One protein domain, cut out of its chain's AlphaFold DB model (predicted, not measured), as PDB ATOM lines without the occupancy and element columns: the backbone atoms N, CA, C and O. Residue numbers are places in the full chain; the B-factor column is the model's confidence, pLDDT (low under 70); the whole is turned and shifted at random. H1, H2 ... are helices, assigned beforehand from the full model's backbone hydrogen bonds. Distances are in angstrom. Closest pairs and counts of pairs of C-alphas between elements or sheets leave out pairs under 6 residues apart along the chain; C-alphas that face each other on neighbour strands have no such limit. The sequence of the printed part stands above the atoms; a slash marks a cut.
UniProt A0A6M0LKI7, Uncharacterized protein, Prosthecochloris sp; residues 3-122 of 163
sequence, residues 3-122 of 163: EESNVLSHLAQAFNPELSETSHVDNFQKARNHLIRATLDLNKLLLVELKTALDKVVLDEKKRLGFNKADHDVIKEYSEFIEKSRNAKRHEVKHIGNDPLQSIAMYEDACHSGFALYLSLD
ATOM      1  N   GLU A   3     -34.297  41.200   1.100       83.12
ATOM      2  CA  GLU A   3     -34.873  40.195   1.998       83.12
ATOM      3  C   GLU A   3     -35.807  39.212   1.278       83.12
ATOM      4  O   GLU A   3     -35.803  38.038   1.611       83.12
ATOM      5  N   GLU A   4     -36.546  39.643   0.255       82.88
ATOM      6  CA  GLU A   4     -37.395  38.759  -0.563       82.88
ATOM      7  C   GLU A   4     -36.573  37.692  -1.291       82.88
ATOM      8  O   GLU A   4     -36.895  36.508  -1.231       82.88
ATOM      9  N   SER A   5     -35.467  38.106  -1.918       89.06
ATOM     10  CA  SER A   5     -34.526  37.185  -2.562       89.06
ATOM     11  C   SER A   5     -33.960  36.182  -1.551       89.06
ATOM     12  O   SER A   5     -33.883  34.986  -1.830       89.06
ATOM     13  N   ASN A   6     -33.634  36.647  -0.340       91.00
ATOM     14  CA  ASN A   6     -33.130  35.791   0.733       91.00
ATOM     15  C   ASN A   6     -34.194  34.805   1.244       91.00
ATOM     16  O   ASN A   6     -33.882  33.632   1.439       91.00
ATOM     17  N   VAL A   7     -35.449  35.242   1.415       90.88
ATOM     18  CA  VAL A   7     -36.577  34.362   1.770       90.88
ATOM     19  C   VAL A   7     -36.720  33.255   0.731       90.88
ATOM     20  O   VAL A   7     -36.719  32.081   1.093       90.88
ATOM     21  N   LEU A   8     -36.801  33.611  -0.554       92.00
ATOM     22  CA  LEU A   8     -37.002  32.647  -1.637       92.00
ATOM     23  C   LEU A   8     -35.818  31.687  -1.789       92.00
ATOM     24  O   LEU A   8     -36.031  30.491  -1.972       92.00
ATOM     25  N   SER A   9     -34.587  32.185  -1.661       94.88
ATOM     26  CA  SER A   9     -33.375  31.362  -1.706       94.88
ATOM     27  C   SER A   9     -33.364  30.315  -0.590       94.88
ATOM     28  O   SER A   9     -33.172  29.126  -0.847       94.88
ATOM     29  N   HIS A  10     -33.656  30.728   0.647       95.94
ATOM     30  CA  HIS A  10     -33.729  29.802   1.771       95.94
ATOM     31  C   HIS A  10     -34.912  28.840   1.664       95.94
ATOM     32  O   HIS A  10     -34.746  27.664   1.965       95.94
ATOM     33  N   LEU A  11     -36.075  29.279   1.173       93.75
ATOM     34  CA  LEU A  11     -37.192  28.370   0.901       93.75
ATOM     35  C   LEU A  11     -36.823  27.326  -0.158       93.75
ATOM     36  O   LEU A  11     -37.080  26.148   0.053       93.75
ATOM     37  N   ALA A  12     -36.166  27.716  -1.253       95.44
ATOM     38  CA  ALA A  12     -35.726  26.775  -2.281       95.44
ATOM     39  C   ALA A  12     -34.774  25.707  -1.715       95.44
ATOM     40  O   ALA A  12     -34.919  24.528  -2.030       95.44
ATOM     41  N   GLN A  13     -33.845  26.098  -0.837       96.44
ATOM     42  CA  GLN A  13     -32.958  25.151  -0.154       96.44
ATOM     43  C   GLN A  13     -33.689  24.300   0.890       96.44
ATOM     44  O   GLN A  13     -33.367  23.130   1.050       96.44
ATOM     45  N   ALA A  14     -34.700  24.837   1.574       94.88
ATOM     46  CA  ALA A  14     -35.477  24.082   2.556       94.88
ATOM     47  C   ALA A  14     -36.236  22.886   1.949       94.88
ATOM     48  O   ALA A  14     -36.554  21.943   2.668       94.88
ATOM     49  N   PHE A  15     -36.504  22.917   0.641       93.81
ATOM     50  CA  PHE A  15     -37.146  21.835  -0.111       93.81
ATOM     51  C   PHE A  15     -36.175  21.057  -1.020       93.81
ATOM     52  O   PHE A  15     -36.622  20.272  -1.857       93.81
ATOM     53  N   ASN A  16     -34.860  21.269  -0.894       94.88
ATOM     54  CA  ASN A  16     -33.864  20.566  -1.699       94.88
ATOM     55  C   ASN A  16     -33.665  19.124  -1.183       94.88
ATOM     56  O   ASN A  16     -33.106  18.963  -0.103       94.88
ATOM     57  N   PRO A  17     -34.014  18.071  -1.947       94.88
ATOM     58  CA  PRO A  17     -33.929  16.685  -1.474       94.88
ATOM     59  C   PRO A  17     -32.499  16.192  -1.197       94.88
ATOM     60  O   PRO A  17     -32.331  15.132  -0.600       94.88
ATOM     61  N   GLU A  18     -31.472  16.923  -1.637       96.75
ATOM     62  CA  GLU A  18     -30.061  16.573  -1.434       96.75
ATOM     63  C   GLU A  18     -29.513  17.012  -0.065       96.75
ATOM     64  O   GLU A  18     -28.390  16.657   0.298       96.75
ATOM     65  N   LEU A  19     -30.275  17.801   0.697       95.06
ATOM     66  CA  LEU A  19     -29.850  18.315   1.995       95.06
ATOM     67  C   LEU A  19     -30.306  17.424   3.157       95.06
ATOM     68  O   LEU A  19     -31.219  16.606   3.063       95.06
ATOM     69  N   SER A  20     -29.629  17.588   4.295       95.50
ATOM     70  CA  SER A  20     -30.019  16.918   5.536       95.50
ATOM     71  C   SER A  20     -31.277  17.547   6.144       95.50
ATOM     72  O   SER A  20     -31.507  18.747   5.991       95.50
ATOM     73  N   GLU A  21     -32.023  16.778   6.938       93.38
ATOM     74  CA  GLU A  21     -33.197  17.275   7.675       93.38
ATOM     75  C   GLU A  21     -32.864  18.509   8.537       93.38
ATOM     76  O   GLU A  21     -33.574  19.513   8.521       93.38
ATOM     77  N   THR A  22     -31.718  18.497   9.226       95.62
ATOM     78  CA  THR A  22     -31.237  19.648  10.008       95.62
ATOM     79  C   THR A  22     -31.020  20.883   9.131       95.62
ATOM     80  O   THR A  22     -31.345  22.001   9.532       95.62
ATOM     81  N   SER A  23     -30.491  20.697   7.918       95.00
ATOM     82  CA  SER A  23     -30.297  21.777   6.948       95.00
ATOM     83  C   SER A  23     -31.625  22.313   6.406       95.00
ATOM     84  O   SER A  23     -31.721  23.513   6.152       95.00
ATOM     85  N   HIS A  24     -32.653  21.473   6.252       93.19
ATOM     86  CA  HIS A  24     -33.996  21.931   5.878       93.19
ATOM     87  C   HIS A  24     -34.581  22.848   6.949       93.19
ATOM     88  O   HIS A  24     -35.011  23.964   6.648       93.19
ATOM     89  N   VAL A  25     -34.535  22.413   8.213       96.12
ATOM     90  CA  VAL A  25     -35.047  23.182   9.357       96.12
ATOM     91  C   VAL A  25     -34.317  24.521   9.503       96.12
ATOM     92  O   VAL A  25     -34.960  25.558   9.677       96.12
ATOM     93  N   ASP A  26     -32.988  24.528   9.379       97.25
ATOM     94  CA  ASP A  26     -32.190  25.758   9.432       97.25
ATOM     95  C   ASP A  26     -32.563  26.733   8.302       97.25
ATOM     96  O   ASP A  26     -32.757  27.928   8.539       97.25
ATOM     97  N   ASN A  27     -32.753  26.234   7.078       96.62
ATOM     98  CA  ASN A  27     -33.199  27.062   5.960       96.62
ATOM     99  C   ASN A  27     -34.616  27.620   6.169       96.62
ATOM    100  O   ASN A  27     -34.835  28.808   5.928       96.62
ATOM    101  N   PHE A  28     -35.557  26.833   6.696       96.38
ATOM    102  CA  PHE A  28     -36.882  27.343   7.074       96.38
ATOM    103  C   PHE A  28     -36.793  28.465   8.110       96.38
ATOM    104  O   PHE A  28     -37.438  29.509   7.962       96.38
ATOM    105  N   GLN A  29     -35.972  28.287   9.146       96.12
ATOM    106  CA  GLN A  29     -35.797  29.299  10.182       96.12
ATOM    107  C   GLN A  29     -35.144  30.572   9.622       96.12
ATOM    108  O   GLN A  29     -35.561  31.680   9.972       96.12
ATOM    109  N   LYS A  30     -34.172  30.448   8.711       95.31
ATOM    110  CA  LYS A  30     -33.563  31.591   8.014       95.31
ATOM    111  C   LYS A  30     -34.570  32.328   7.137       95.31
ATOM    112  O   LYS A  30     -34.684  33.547   7.264       95.31
ATOM    113  N   ALA A  31     -35.352  31.616   6.325       92.50
ATOM    114  CA  ALA A  31     -36.420  32.212   5.522       92.50
ATOM    115  C   ALA A  31     -37.412  32.993   6.401       92.50
ATOM    116  O   ALA A  31     -37.709  34.158   6.131       92.50
ATOM    117  N   ARG A  32     -37.851  32.397   7.516       93.88
ATOM    118  CA  ARG A  32     -38.710  33.065   8.502       93.88
ATOM    119  C   ARG A  32     -38.063  34.333   9.069       93.88
ATOM    120  O   ARG A  32     -38.723  35.366   9.149       93.88
ATOM    121  N   ASN A  33     -36.786  34.282   9.443       93.56
ATOM    122  CA  ASN A  33     -36.069  35.439   9.986       93.56
ATOM    123  C   ASN A  33     -35.981  36.597   8.975       93.56
ATOM    124  O   ASN A  33     -36.155  37.755   9.358       93.56
ATOM    125  N   HIS A  34     -35.753  36.300   7.692       92.44
ATOM    126  CA  HIS A  34     -35.755  37.311   6.630       92.44
ATOM    127  C   HIS A  34     -37.140  37.930   6.419       92.44
ATOM    128  O   HIS A  34     -37.258  39.149   6.295       92.44
ATOM    129  N   LEU A  35     -38.204  37.124   6.465       88.56
ATOM    130  CA  LEU A  35     -39.575  37.628   6.363       88.56
ATOM    131  C   LEU A  35     -39.932  38.564   7.530       88.56
ATOM    132  O   LEU A  35     -40.532  39.620   7.326       88.56
ATOM    133  N   ILE A  36     -39.518  38.207   8.747       91.00
ATOM    134  CA  ILE A  36     -39.684  39.054   9.935       91.00
ATOM    135  C   ILE A  36     -38.949  40.389   9.746       91.00
ATOM    136  O   ILE A  36     -39.528  41.446   9.998       91.00
ATOM    137  N   ARG A  37     -37.701  40.373   9.257       90.31
ATOM    138  CA  ARG A  37     -36.940  41.607   8.996       90.31
ATOM    139  C   ARG A  37     -37.625  42.486   7.950       90.31
ATOM    140  O   ARG A  37     -37.814  43.675   8.197       90.31
ATOM    141  N   ALA A  38     -38.060  41.899   6.835       85.69
ATOM    142  CA  ALA A  38     -38.796  42.617   5.799       85.69
ATOM    143  C   ALA A  38     -40.075  43.269   6.353       85.69
ATOM    144  O   ALA A  38     -40.344  44.436   6.081       85.69
ATOM    145  N   THR A  39     -40.828  42.546   7.186       86.75
ATOM    146  CA  THR A  39     -42.059  43.048   7.820       86.75
ATOM    147  C   THR A  39     -41.782  44.225   8.755       86.75
ATOM    148  O   THR A  39     -42.504  45.224   8.746       86.75
ATOM    149  N   LEU A  40     -40.713  44.139   9.547       89.94
ATOM    150  CA  LEU A  40     -40.280  45.225  10.420       89.94
ATOM    151  C   LEU A  40     -39.896  46.476   9.614       89.94
ATOM    152  O   LEU A  40     -40.283  47.587   9.975       89.94
ATOM    153  N   ASP A  41     -39.167  46.308   8.513       87.44
ATOM    154  CA  ASP A  41     -38.737  47.428   7.674       87.44
ATOM    155  C   ASP A  41     -39.901  48.080   6.913       87.44
ATOM    156  O   ASP A  41     -39.964  49.308   6.834       87.44
ATOM    157  N   LEU A  42     -40.875  47.292   6.442       85.62
ATOM    158  CA  LEU A  42     -42.111  47.812   5.845       85.62
ATOM    159  C   LEU A  42     -42.904  48.671   6.833       85.62
ATOM    160  O   LEU A  42     -43.344  49.768   6.488       85.62
ATOM    161  N   ASN A  43     -43.035  48.214   8.078       86.56
ATOM    162  CA  ASN A  43     -43.708  48.972   9.128       86.56
ATOM    163  C   ASN A  43     -42.995  50.302   9.436       86.56
ATOM    164  O   ASN A  43     -43.645  51.338   9.581       86.56
ATOM    165  N   LYS A  44     -41.655  50.323   9.469       92.19
ATOM    166  CA  LYS A  44     -40.889  51.577   9.617       92.19
ATOM    167  C   LYS A  44     -41.113  52.528   8.447       92.19
ATOM    168  O   LYS A  44     -41.228  53.731   8.665       92.19
ATOM    169  N   LEU A  45     -41.153  52.007   7.221       87.94
ATOM    170  CA  LEU A  45     -41.392  52.818   6.031       87.94
ATOM    171  C   LEU A  45     -42.785  53.456   6.078       87.94
ATOM    172  O   LEU A  45     -42.903  54.670   5.920       87.94
ATOM    173  N   LEU A  46     -43.817  52.663   6.384       85.88
ATOM    174  CA  LEU A  46     -45.183  53.159   6.560       85.88
ATOM    175  C   LEU A  46     -45.248  54.253   7.631       85.88
ATOM    176  O   LEU A  46     -45.865  55.296   7.418       85.88
ATOM    177  N   LEU A  47     -44.569  54.050   8.759       93.88
ATOM    178  CA  LEU A  47     -44.495  55.038   9.827       93.88
ATOM    179  C   LEU A  47     -43.900  56.371   9.346       93.88
ATOM    180  O   LEU A  47     -44.430  57.436   9.672       93.88
ATOM    181  N   VAL A  48     -42.805  56.326   8.581       92.50
ATOM    182  CA  VAL A  48     -42.150  57.520   8.022       92.50
ATOM    183  C   VAL A  48     -43.074  58.245   7.048       92.50
ATOM    184  O   VAL A  48     -43.177  59.473   7.120       92.50
ATOM    185  N   GLU A  49     -43.776  57.515   6.182       90.38
ATOM    186  CA  GLU A  49     -44.740  58.091   5.239       90.38
ATOM    187  C   GLU A  49     -45.919  58.751   5.966       90.38
ATOM    188  O   GLU A  49     -46.229  59.919   5.714       90.38
ATOM    189  N   LEU A  50     -46.518  58.057   6.942       89.75
ATOM    190  CA  LEU A  50     -47.599  58.595   7.773       89.75
ATOM    191  C   LEU A  50     -47.160  59.848   8.519       89.75
ATOM    192  O   LEU A  50     -47.841  60.872   8.466       89.75
ATOM    193  N   LYS A  51     -45.995  59.799   9.172       95.88
ATOM    194  CA  LYS A  51     -45.439  60.955   9.869       95.88
ATOM    195  C   LYS A  51     -45.228  62.118   8.905       95.88
ATOM    196  O   LYS A  51     -45.665  63.225   9.183       95.88
ATOM    197  N   THR A  52     -44.615  61.875   7.751       91.31
ATOM    198  CA  THR A  52     -44.362  62.918   6.747       91.31
ATOM    199  C   THR A  52     -45.657  63.544   6.236       91.31
ATOM    200  O   THR A  52     -45.723  64.758   6.025       91.31
ATOM    201  N   ALA A  53     -46.699  62.739   6.029       88.06
ATOM    202  CA  ALA A  53     -48.005  63.220   5.605       88.06
ATOM    203  C   ALA A  53     -48.693  64.048   6.703       88.06
ATOM    204  O   ALA A  53     -49.162  65.151   6.425       88.06
ATOM    205  N   LEU A  54     -48.705  63.554   7.942       94.19
ATOM    206  CA  LEU A  54     -49.323  64.222   9.087       94.19
ATOM    207  C   LEU A  54     -48.582  65.505   9.473       94.19
ATOM    208  O   LEU A  54     -49.229  66.528   9.669       94.19
ATOM    209  N   ASP A  55     -47.247  65.512   9.489       94.81
ATOM    210  CA  ASP A  55     -46.427  66.689   9.814       94.81
ATOM    211  C   ASP A  55     -46.778  67.894   8.931       94.81
ATOM    212  O   ASP A  55     -46.860  69.027   9.407       94.81
ATOM    213  N   LYS A  56     -47.039  67.656   7.638       89.44
ATOM    214  CA  LYS A  56     -47.389  68.710   6.669       89.44
ATOM    215  C   LYS A  56     -48.694  69.434   7.000       89.44
ATOM    216  O   LYS A  56     -48.918  70.520   6.447       89.44
ATOM    217  N   VAL A  57     -49.557  68.823   7.810       91.25
ATOM    218  CA  VAL A  57     -50.930  69.271   8.074       91.25
ATOM    219  C   VAL A  57     -51.137  69.595   9.552       91.25
ATOM    220  O   VAL A  57     -51.684  70.644   9.858       91.25
ATOM    221  N   VAL A  58     -50.673  68.742  10.468       93.25
ATOM    222  CA  VAL A  58     -50.876  68.884  11.917       93.25
ATOM    223  C   VAL A  58     -50.040  70.018  12.512       93.25
ATOM    224  O   VAL A  58     -50.506  70.747  13.387       93.25
ATOM    225  N   LEU A  59     -48.811  70.211  12.030       92.19
ATOM    226  CA  LEU A  59     -47.915  71.240  12.570       92.19
ATOM    227  C   LEU A  59     -48.295  72.665  12.134       92.19
ATOM    228  O   LEU A  59     -47.780  73.632  12.687       92.19
ATOM    229  N   ASP A  60     -49.202  72.807  11.164       90.25
ATOM    230  CA  ASP A  60     -49.749  74.087  10.715       90.25
ATOM    231  C   ASP A  60     -51.193  74.211  11.221       90.25
ATOM    232  O   ASP A  60     -52.101  73.566  10.698       90.25
ATOM    233  N   GLU A  61     -51.405  75.063  12.228       87.81
ATOM    234  CA  GLU A  61     -52.715  75.321  12.850       87.81
ATOM    235  C   GLU A  61     -53.823  75.575  11.821       87.81
ATOM    236  O   GLU A  61     -54.937  75.072  11.952       87.81
ATOM    237  N   LYS A  62     -53.517  76.284  10.731       83.38
ATOM    238  CA  LYS A  62     -54.519  76.591   9.704       83.38
ATOM    239  C   LYS A  62     -54.887  75.353   8.898       83.38
ATOM    240  O   LYS A  62     -56.036  75.206   8.492       83.38
ATOM    241  N   LYS A  63     -53.930  74.459   8.640       85.12
ATOM    242  CA  LYS A  63     -54.181  73.218   7.895       85.12
ATOM    243  C   LYS A  63     -54.865  72.153   8.742       85.12
ATOM    244  O   LYS A  63     -55.545  71.306   8.162       85.12
ATOM    245  N   ARG A  64     -54.769  72.228  10.075       91.12
ATOM    246  CA  ARG A  64     -55.529  71.351  10.978       91.12
ATOM    247  C   ARG A  64     -57.044  71.464  10.801       91.12
ATOM    248  O   ARG A  64     -57.748  70.481  10.991       91.12
ATOM    249  N   LEU A  65     -57.541  72.588  10.281       86.56
ATOM    250  CA  LEU A  65     -58.948  72.745   9.878       86.56
ATOM    251  C   LEU A  65     -59.398  71.758   8.780       86.56
ATOM    252  O   LEU A  65     -60.589  71.646   8.495       86.56
ATOM    253  N   GLY A  66     -58.458  71.067   8.127       87.00
ATOM    254  CA  GLY A  66     -58.749  69.982   7.196       87.00
ATOM    255  C   GLY A  66     -59.216  68.690   7.870       87.00
ATOM    256  O   GLY A  66     -59.785  67.846   7.187       87.00
ATOM    257  N   PHE A  67     -58.998  68.510   9.174       91.94
ATOM    258  CA  PHE A  67     -59.456  67.322   9.891       91.94
ATOM    259  C   PHE A  67     -60.939  67.424  10.258       91.94
ATOM    260  O   PHE A  67     -61.446  68.479  10.634       91.94
ATOM    261  N   ASN A  68     -61.643  66.296  10.202       91.19
ATOM    262  CA  ASN A  68     -63.025  66.159  10.664       91.19
ATOM    263  C   ASN A  68     -63.096  65.906  12.183       91.19
ATOM    264  O   ASN A  68     -63.829  65.031  12.640       91.19
ATOM    265  N   LYS A  69     -62.294  66.638  12.959       91.69
ATOM    266  CA  LYS A  69     -62.132  66.506  14.415       91.69
ATOM    267  C   LYS A  69     -61.876  67.881  15.031       91.69
ATOM    268  O   LYS A  69     -61.523  68.820  14.317       91.69
ATOM    269  N   ALA A  70     -62.050  68.011  16.345       93.62
ATOM    270  CA  ALA A  70     -61.657  69.232  17.038       93.62
ATOM    271  C   ALA A  70     -60.123  69.367  17.073       93.62
ATOM    272  O   ALA A  70     -59.408  68.370  17.131       93.62
ATOM    273  N   ASP A  71     -59.612  70.603  17.070       92.81
ATOM    274  CA  ASP A  71     -58.164  70.863  16.985       92.81
ATOM    275  C   ASP A  71     -57.374  70.198  18.126       92.81
ATOM    276  O   ASP A  71     -56.323  69.599  17.907       92.81
ATOM    277  N   HIS A  72     -57.926  70.240  19.342       94.38
ATOM    278  CA  HIS A  72     -57.315  69.615  20.512       94.38
ATOM    279  C   HIS A  72     -57.228  68.084  20.392       94.38
ATOM    280  O   HIS A  72     -56.223  67.508  20.802       94.38
ATOM    281  N   ASP A  73     -58.227  67.435  19.781       96.56
ATOM    282  CA  ASP A  73     -58.219  65.989  19.534       96.56
ATOM    283  C   ASP A  73     -57.166  65.616  18.488       96.56
ATOM    284  O   ASP A  73     -56.429  64.652  18.672       96.56
ATOM    285  N   VAL A  74     -57.030  66.416  17.423       96.62
ATOM    286  CA  VAL A  74     -55.993  66.225  16.390       96.62
ATOM    287  C   VAL A  74     -54.597  66.285  17.005       96.62
ATOM    288  O   VAL A  74     -53.758  65.430  16.725       96.62
ATOM    289  N   ILE A  75     -54.339  67.290  17.848       97.12
ATOM    290  CA  ILE A  75     -53.049  67.439  18.531       97.12
ATOM    291  C   ILE A  75     -52.806  66.252  19.462       97.12
ATOM    292  O   ILE A  75     -51.716  65.683  19.440       97.12
ATOM    293  N   LYS A  76     -53.814  65.857  20.248       97.75
ATOM    294  CA  LYS A  76     -53.717  64.733  21.182       97.75
ATOM    295  C   LYS A  76     -53.400  63.421  20.460       97.75
ATOM    296  O   LYS A  76     -52.407  62.781  20.792       97.75
ATOM    297  N   GLU A  77     -54.184  63.054  19.448       97.88
ATOM    298  CA  GLU A  77     -53.983  61.825  18.664       97.88
ATOM    299  C   GLU A  77     -52.627  61.828  17.942       97.88
ATOM    300  O   GLU A  77     -51.942  60.805  17.878       97.88
ATOM    301  N   TYR A  78     -52.182  62.985  17.441       98.25
ATOM    302  CA  TYR A  78     -50.855  63.106  16.840       98.25
ATOM    303  C   TYR A  78     -49.731  62.936  17.873       98.25
ATOM    304  O   TYR A  78     -48.737  62.259  17.604       98.25
ATOM    305  N   SER A  79     -49.873  63.514  19.067       98.06
ATOM    306  CA  SER A  79     -48.925  63.312  20.165       98.06
ATOM    307  C   SER A  79     -48.837  61.840  20.573       98.06
ATOM    308  O   SER A  79     -47.725  61.329  20.717       98.06
ATOM    309  N   GLU A  80     -49.975  61.149  20.679       98.25
ATOM    310  CA  GLU A  80     -50.040  59.708  20.958       98.25
ATOM    311  C   GLU A  80     -49.335  58.891  19.865       98.25
ATOM    312  O   GLU A  80     -48.501  58.035  20.167       98.25
ATOM    313  N   PHE A  81     -49.588  59.202  18.590       98.31
ATOM    314  CA  PHE A  81     -48.891  58.594  17.455       98.31
ATOM    315  C   PHE A  81     -47.364  58.745  17.563       98.31
ATOM    316  O   PHE A  81     -46.615  57.772  17.405       98.31
ATOM    317  N   ILE A  82     -46.875  59.951  17.868       98.44
ATOM    318  CA  ILE A  82     -45.439  60.224  18.014       98.44
ATOM    319  C   ILE A  82     -44.850  59.502  19.230       98.44
ATOM    320  O   ILE A  82     -43.716  59.016  19.169       98.44
ATOM    321  N   GLU A  83     -45.590  59.403  20.329       98.50
ATOM    322  CA  GLU A  83     -45.157  58.667  21.511       98.50
ATOM    323  C   GLU A  83     -45.032  57.166  21.225       98.50
ATOM    324  O   GLU A  83     -43.962  56.590  21.452       98.50
ATOM    325  N   LYS A  84     -46.063  56.552  20.633       98.44
ATOM    326  CA  LYS A  84     -46.041  55.144  20.205       98.44
ATOM    327  C   LYS A  84     -44.876  54.864  19.256       98.44
ATOM    328  O   LYS A  84     -44.118  53.920  19.472       98.44
ATOM    329  N   SER A  85     -44.651  55.751  18.286       97.69
ATOM    330  CA  SER A  85     -43.517  55.687  17.351       97.69
ATOM    331  C   SER A  85     -42.161  55.658  18.065       97.69
ATOM    332  O   SER A  85     -41.280  54.855  17.745       97.69
ATOM    333  N   ARG A  86     -41.973  56.542  19.055       98.00
ATOM    334  CA  ARG A  86     -40.741  56.611  19.855       98.00
ATOM    335  C   ARG A  86     -40.570  55.372  20.723       98.00
ATOM    336  O   ARG A  86     -39.449  54.883  20.854       98.00
ATOM    337  N   ASN A  87     -41.655  54.866  21.301       97.81
ATOM    338  CA  ASN A  87     -41.634  53.671  22.136       97.81
ATOM    339  C   ASN A  87     -41.278  52.426  21.315       97.81
ATOM    340  O   ASN A  87     -40.383  51.689  21.725       97.81
ATOM    341  N   ALA A  88     -41.866  52.256  20.126       97.00
ATOM    342  CA  ALA A  88     -41.503  51.192  19.190       97.00
ATOM    343  C   ALA A  88     -40.012  51.255  18.820       97.00
ATOM    344  O   ALA A  88     -39.293  50.263  18.940       97.00
ATOM    345  N   LYS A  89     -39.500  52.449  18.483       96.31
ATOM    346  CA  LYS A  89     -38.075  52.612  18.154       96.31
ATOM    347  C   LYS A  89     -37.150  52.309  19.332       96.31
ATOM    348  O   LYS A  89     -36.114  51.674  19.155       96.31
ATOM    349  N   ARG A  90     -37.499  52.768  20.537       96.69
ATOM    350  CA  ARG A  90     -36.733  52.474  21.760       96.69
ATOM    351  C   ARG A  90     -36.708  50.979  22.047       96.69
ATOM    352  O   ARG A  90     -35.666  50.479  22.454       96.69
ATOM    353  N   HIS A  91     -37.832  50.296  21.852       95.81
ATOM    354  CA  HIS A  91     -37.914  48.855  22.022       95.81
ATOM    355  C   HIS A  91     -37.002  48.128  21.033       95.81
ATOM    356  O   HIS A  91     -36.160  47.343  21.459       95.81
ATOM    357  N   GLU A  92     -37.106  48.458  19.742       95.44
ATOM    358  CA  GLU A  92     -36.267  47.872  18.694       95.44
ATOM    359  C   GLU A  92     -34.777  48.031  19.019       95.44
ATOM    360  O   GLU A  92     -34.034  47.057  18.988       95.44
ATOM    361  N   VAL A  93     -34.339  49.244  19.378       94.81
ATOM    362  CA  VAL A  93     -32.924  49.538  19.672       94.81
ATOM    363  C   VAL A  93     -32.425  48.813  20.927       94.81
ATOM    364  O   VAL A  93     -31.252  48.455  20.996       94.81
ATOM    365  N   LYS A  94     -33.290  48.578  21.918       93.62
ATOM    366  CA  LYS A  94     -32.933  47.829  23.133       93.62
ATOM    367  C   LYS A  94     -32.888  46.316  22.912       93.62
ATOM    368  O   LYS A  94     -32.128  45.640  23.595       93.62
ATOM    369  N   HIS A  95     -33.671  45.796  21.967       91.00
ATOM    370  CA  HIS A  95     -33.842  44.360  21.731       91.00
ATOM    371  C   HIS A  95     -33.455  43.948  20.303       91.00
ATOM    372  O   HIS A  95     -34.065  43.042  19.727       91.00
ATOM    373  N   ILE A  96     -32.441  44.604  19.725       83.44
ATOM    374  CA  ILE A  96     -31.980  44.357  18.351       83.44
ATOM    375  C   ILE A  96     -31.675  42.870  18.172       83.44
ATOM    376  O   ILE A  96     -30.837  42.311  18.873       83.44
ATOM    377  N   GLY A  97     -32.362  42.232  17.225       76.19
ATOM    378  CA  GLY A  97     -32.174  40.817  16.896       76.19
ATOM    379  C   GLY A  97     -32.740  39.821  17.915       76.19
ATOM    380  O   GLY A  97     -32.850  38.648  17.575       76.19
ATOM    381  N   ASN A  98     -33.152  40.273  19.104       83.06
ATOM    382  CA  ASN A  98     -33.657  39.411  20.174       83.06
ATOM    383  C   ASN A  98     -35.185  39.312  20.172       83.06
ATOM    384  O   ASN A  98     -35.713  38.216  20.333       83.06
ATOM    385  N   ASP A  99     -35.891  40.430  19.961       90.56
ATOM    386  CA  ASP A  99     -37.360  40.433  19.912       90.56
ATOM    387  C   ASP A  99     -37.924  41.302  18.770       90.56
ATOM    388  O   ASP A  99     -38.438  42.417  18.966       90.56
ATOM    389  N   PRO A 100     -37.801  40.815  17.524       90.81
ATOM    390  CA  PRO A 100     -38.318  41.529  16.368       90.81
ATOM    391  C   PRO A 100     -39.850  41.474  16.272       90.81
ATOM    392  O   PRO A 100     -40.438  42.401  15.723       90.81
ATOM    393  N   LEU A 101     -40.507  40.440  16.811       93.62
ATOM    394  CA  LEU A 101     -41.966  40.295  16.731       93.62
ATOM    395  C   LEU A 101     -42.678  41.310  17.623       93.62
ATOM    396  O   LEU A 101     -43.621  41.958  17.170       93.62
ATOM    397  N   GLN A 102     -42.196  41.519  18.851       95.75
ATOM    398  CA  GLN A 102     -42.734  42.578  19.702       95.75
ATOM    399  C   GLN A 102     -42.482  43.959  19.091       95.75
ATOM    400  O   GLN A 102     -43.360  44.820  19.112       95.75
ATOM    401  N   SER A 103     -41.309  44.162  18.485       94.94
ATOM    402  CA  SER A 103     -41.002  45.412  17.788       94.94
ATOM    403  C   SER A 103     -41.971  45.665  16.624       94.94
ATOM    404  O   SER A 103     -42.469  46.781  16.498       94.94
ATOM    405  N   ILE A 104     -42.297  44.639  15.826       93.06
ATOM    406  CA  ILE A 104     -43.320  44.717  14.768       93.06
ATOM    407  C   ILE A 104     -44.669  45.134  15.354       93.06
ATOM    408  O   ILE A 104     -45.217  46.138  14.910       93.06
ATOM    409  N   ALA A 105     -45.157  44.445  16.389       96.31
ATOM    410  CA  ALA A 105     -46.452  44.753  16.995       96.31
ATOM    411  C   ALA A 105     -46.536  46.206  17.505       96.31
ATOM    412  O   ALA A 105     -47.547  46.885  17.330       96.31
ATOM    413  N   MET A 106     -45.453  46.723  18.095       98.00
ATOM    414  CA  MET A 106     -45.393  48.120  18.541       98.00
ATOM    415  C   MET A 106     -45.390  49.116  17.376       98.00
ATOM    416  O   MET A 106     -45.995  50.186  17.478       98.00
ATOM    417  N   TYR A 107     -44.711  48.792  16.274       96.12
ATOM    418  CA  TYR A 107     -44.756  49.619  15.072       96.12
ATOM    419  C   TYR A 107     -46.130  49.585  14.398       96.12
ATOM    420  O   TYR A 107     -46.585  50.628  13.930       96.12
ATOM    421  N   GLU A 108     -46.800  48.434  14.373       92.75
ATOM    422  CA  GLU A 108     -48.158  48.286  13.843       92.75
ATOM    423  C   GLU A 108     -49.161  49.118  14.647       92.75
ATOM    424  O   GLU A 108     -49.949  49.849  14.053       92.75
ATOM    425  N   ASP A 109     -49.085  49.101  15.982       96.88
ATOM    426  CA  ASP A 109     -49.927  49.947  16.840       96.88
ATOM    427  C   ASP A 109     -49.676  51.449  16.598       96.88
ATOM    428  O   ASP A 109     -50.613  52.251  16.485       96.88
ATOM    429  N   ALA A 110     -48.409  51.848  16.435       97.50
ATOM    430  CA  ALA A 110     -48.069  53.215  16.049       97.50
ATOM    431  C   ALA A 110     -48.665  53.567  14.672       97.50
ATOM    432  O   ALA A 110     -49.355  54.579  14.542       97.50
ATOM    433  N   CYS A 111     -48.482  52.717  13.659       90.94
ATOM    434  CA  CYS A 111     -49.038  52.932  12.322       90.94
ATOM    435  C   CYS A 111     -50.567  52.984  12.338       90.94
ATOM    436  O   CYS A 111     -51.143  53.834  11.665       90.94
ATOM    437  N   HIS A 112     -51.228  52.146  13.137       93.38
ATOM    438  CA  HIS A 112     -52.679  52.141  13.279       93.38
ATOM    439  C   HIS A 112     -53.193  53.483  13.810       93.38
ATOM    440  O   HIS A 112     -54.099  54.072  13.221       93.38
ATOM    441  N   SER A 113     -52.565  54.017  14.866       95.62
ATOM    442  CA  SER A 113     -52.922  55.339  15.403       95.62
ATOM    443  C   SER A 113     -52.693  56.473  14.393       95.62
ATOM    444  O   SER A 113     -53.578  57.303  14.180       95.62
ATOM    445  N   GLY A 114     -51.551  56.472  13.696       93.06
ATOM    446  CA  GLY A 114     -51.254  57.462  12.659       93.06
ATOM    447  C   GLY A 114     -52.212  57.376  11.469       93.06
ATOM    448  O   GLY A 114     -52.661  58.400  10.957       93.06
ATOM    449  N   PHE A 115     -52.573  56.164  11.047       92.06
ATOM    450  CA  PHE A 115     -53.501  55.945   9.943       92.06
ATOM    451  C   PHE A 115     -54.931  56.358  10.302       92.06
ATOM    452  O   PHE A 115     -55.590  57.007   9.495       92.06
ATOM    453  N   ALA A 116     -55.394  56.066  11.521       92.88
ATOM    454  CA  ALA A 116     -56.698  56.520  12.003       92.88
ATOM    455  C   ALA A 116     -56.808  58.055  11.986       92.88
ATOM    456  O   ALA A 116     -57.795  58.604  11.489       92.88
ATOM    457  N   LEU A 117     -55.762  58.753  12.445       94.94
ATOM    458  CA  LEU A 117     -55.692  60.210  12.352       94.94
ATOM    459  C   LEU A 117     -55.672  60.675  10.889       94.94
ATOM    460  O   LEU A 117     -56.431  61.570  10.517       94.94
ATOM    461  N   TYR A 118     -54.853  60.047  10.043       91.44
ATOM    462  CA  TYR A 118     -54.766  60.368   8.617       91.44
ATOM    463  C   TYR A 118     -56.114  60.214   7.897       91.44
ATOM    464  O   TYR A 118     -56.487  61.086   7.121       91.44
ATOM    465  N   LEU A 119     -56.892  59.168   8.191       88.88
ATOM    466  CA  LEU A 119     -58.223  58.961   7.605       88.88
ATOM    467  C   LEU A 119     -59.245  60.024   8.020       88.88
ATOM    468  O   LEU A 119     -60.218  60.256   7.303       88.88
ATOM    469  N   SER A 120     -59.039  60.691   9.156       92.31
ATOM    470  CA  SER A 120     -59.895  61.805   9.566       92.31
ATOM    471  C   SER A 120     -59.608  63.107   8.805       92.31
ATOM    472  O   SER A 120     -60.373  64.068   8.927       92.31
ATOM    473  N   LEU A 121     -58.531  63.151   8.008       89.44
ATOM    474  CA  LEU A 121     -58.192  64.280   7.152       89.44
ATOM    475  C   LEU A 121     -59.096  64.320   5.915       89.44
ATOM    476  O   LEU A 121     -59.023  63.470   5.030       89.44
ATOM    477  N   ASP A 122     -59.883  65.382   5.791       84.69
ATOM    478  CA  ASP A 122     -60.606  65.689   4.565       84.69
ATOM    479  C   ASP A 122     -59.680  66.449   3.603       84.69
ATOM    480  O   ASP A 122     -59.477  67.667   3.695       84.69
TER     481      ASP A 122
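Overview. This is residues 3 to 122 of the 163 residues of an uncharacterized protein of Prosthecochloris sp (UniProt A0A6M0LKI7). One long helix, H2, makes most of the length of a slender model, with a single helix, H1, folded back along its first part as a helical hairpin with it, while a second hairpin, of H4 and H5, packs along the later part of H2. H2, H4 and H5 make a loose three-helix bundle, up and down, each running against the one before it, with H5 alongside H2 and H4 meeting H2 with fewer residues; the short H3 is at the far end of H2. The printed part has 120 residues with five named helices, in the order H1, H2, H3, H4, H5, and no named strand, and its class is all helix. It is loose, with a radius of gyration of the C-alphas of 19.5 A, and spans 66 by 27 by 16 A.

Along the chain. H2, residues 21 to 58, is the longest helix at 54.7 A, from C-alpha 21 at (-33.197, 17.275, 7.675) to C-alpha 58 at (-50.876, 68.884, 11.917). H1, residues 3 to 14, comes before it, is 16.1 A long and begins at C-alpha 3 at (-34.873, 40.195, 1.998). H3, residues 61 to 64, has four residues. H4, residues 71 to 94, is 34.7 A long. H5, residues 100 to 119, is 27.9 A long and ends at C-alpha 119 at (-58.223, 58.961, 7.605).

Arrangement. H2 is the hub and touches the four other helices. H1 and H2 form a helical hairpin at a shallow tilt of 17 degrees, opposite ways; H2 touches H1 with residues 23 to 38 alone, and the closest C-alphas, of Ala 14 and His 24, are 4.2 A apart. H5 touches residues 36 to 54 of H2 at a shallow tilt of 29 degrees, the same way, with the C-alphas of Leu 40 and Ile 104 closest at 5.3 A. H4 and H5 form a second helical hairpin, at a shallow tilt of 16 degrees, opposite ways; their closest C-alphas, of Ala 88 and Met 106, are 5.0 A apart. Residues 74 to 85 of H4 touch residues 47 to 58 of H2 at a shallow tilt of 30 degrees, opposite ways, with the C-alphas of Val 58 and Ile 75 closest at 7.1 A. H3 and H2 only just touch, with 3 pairs of C-alphas within 8 A, and only at the corner; the closest are those of Val 57 and Lys 63, 5.1 A apart. H1 is apart from H3, H4 and H5. Each O i to N i+4 pair is within hydrogen-bond range in H1, H4 and H5, and 32 of 34 are in H2; H3 is too short for such a pair.

Size, cuts and confidence. The outline is a rod, and the two C-alphas farthest apart, of Glu 18 and Lys 62, are 65.8 A from each other. The printed part has no cut. The links H2 to H3 and H4 to H5 are tight, those from H1 to H2 and H3 to H4 are short, and no link is long. The mean pLDDT of the printed part is 92.7, and no printed residue is under 70.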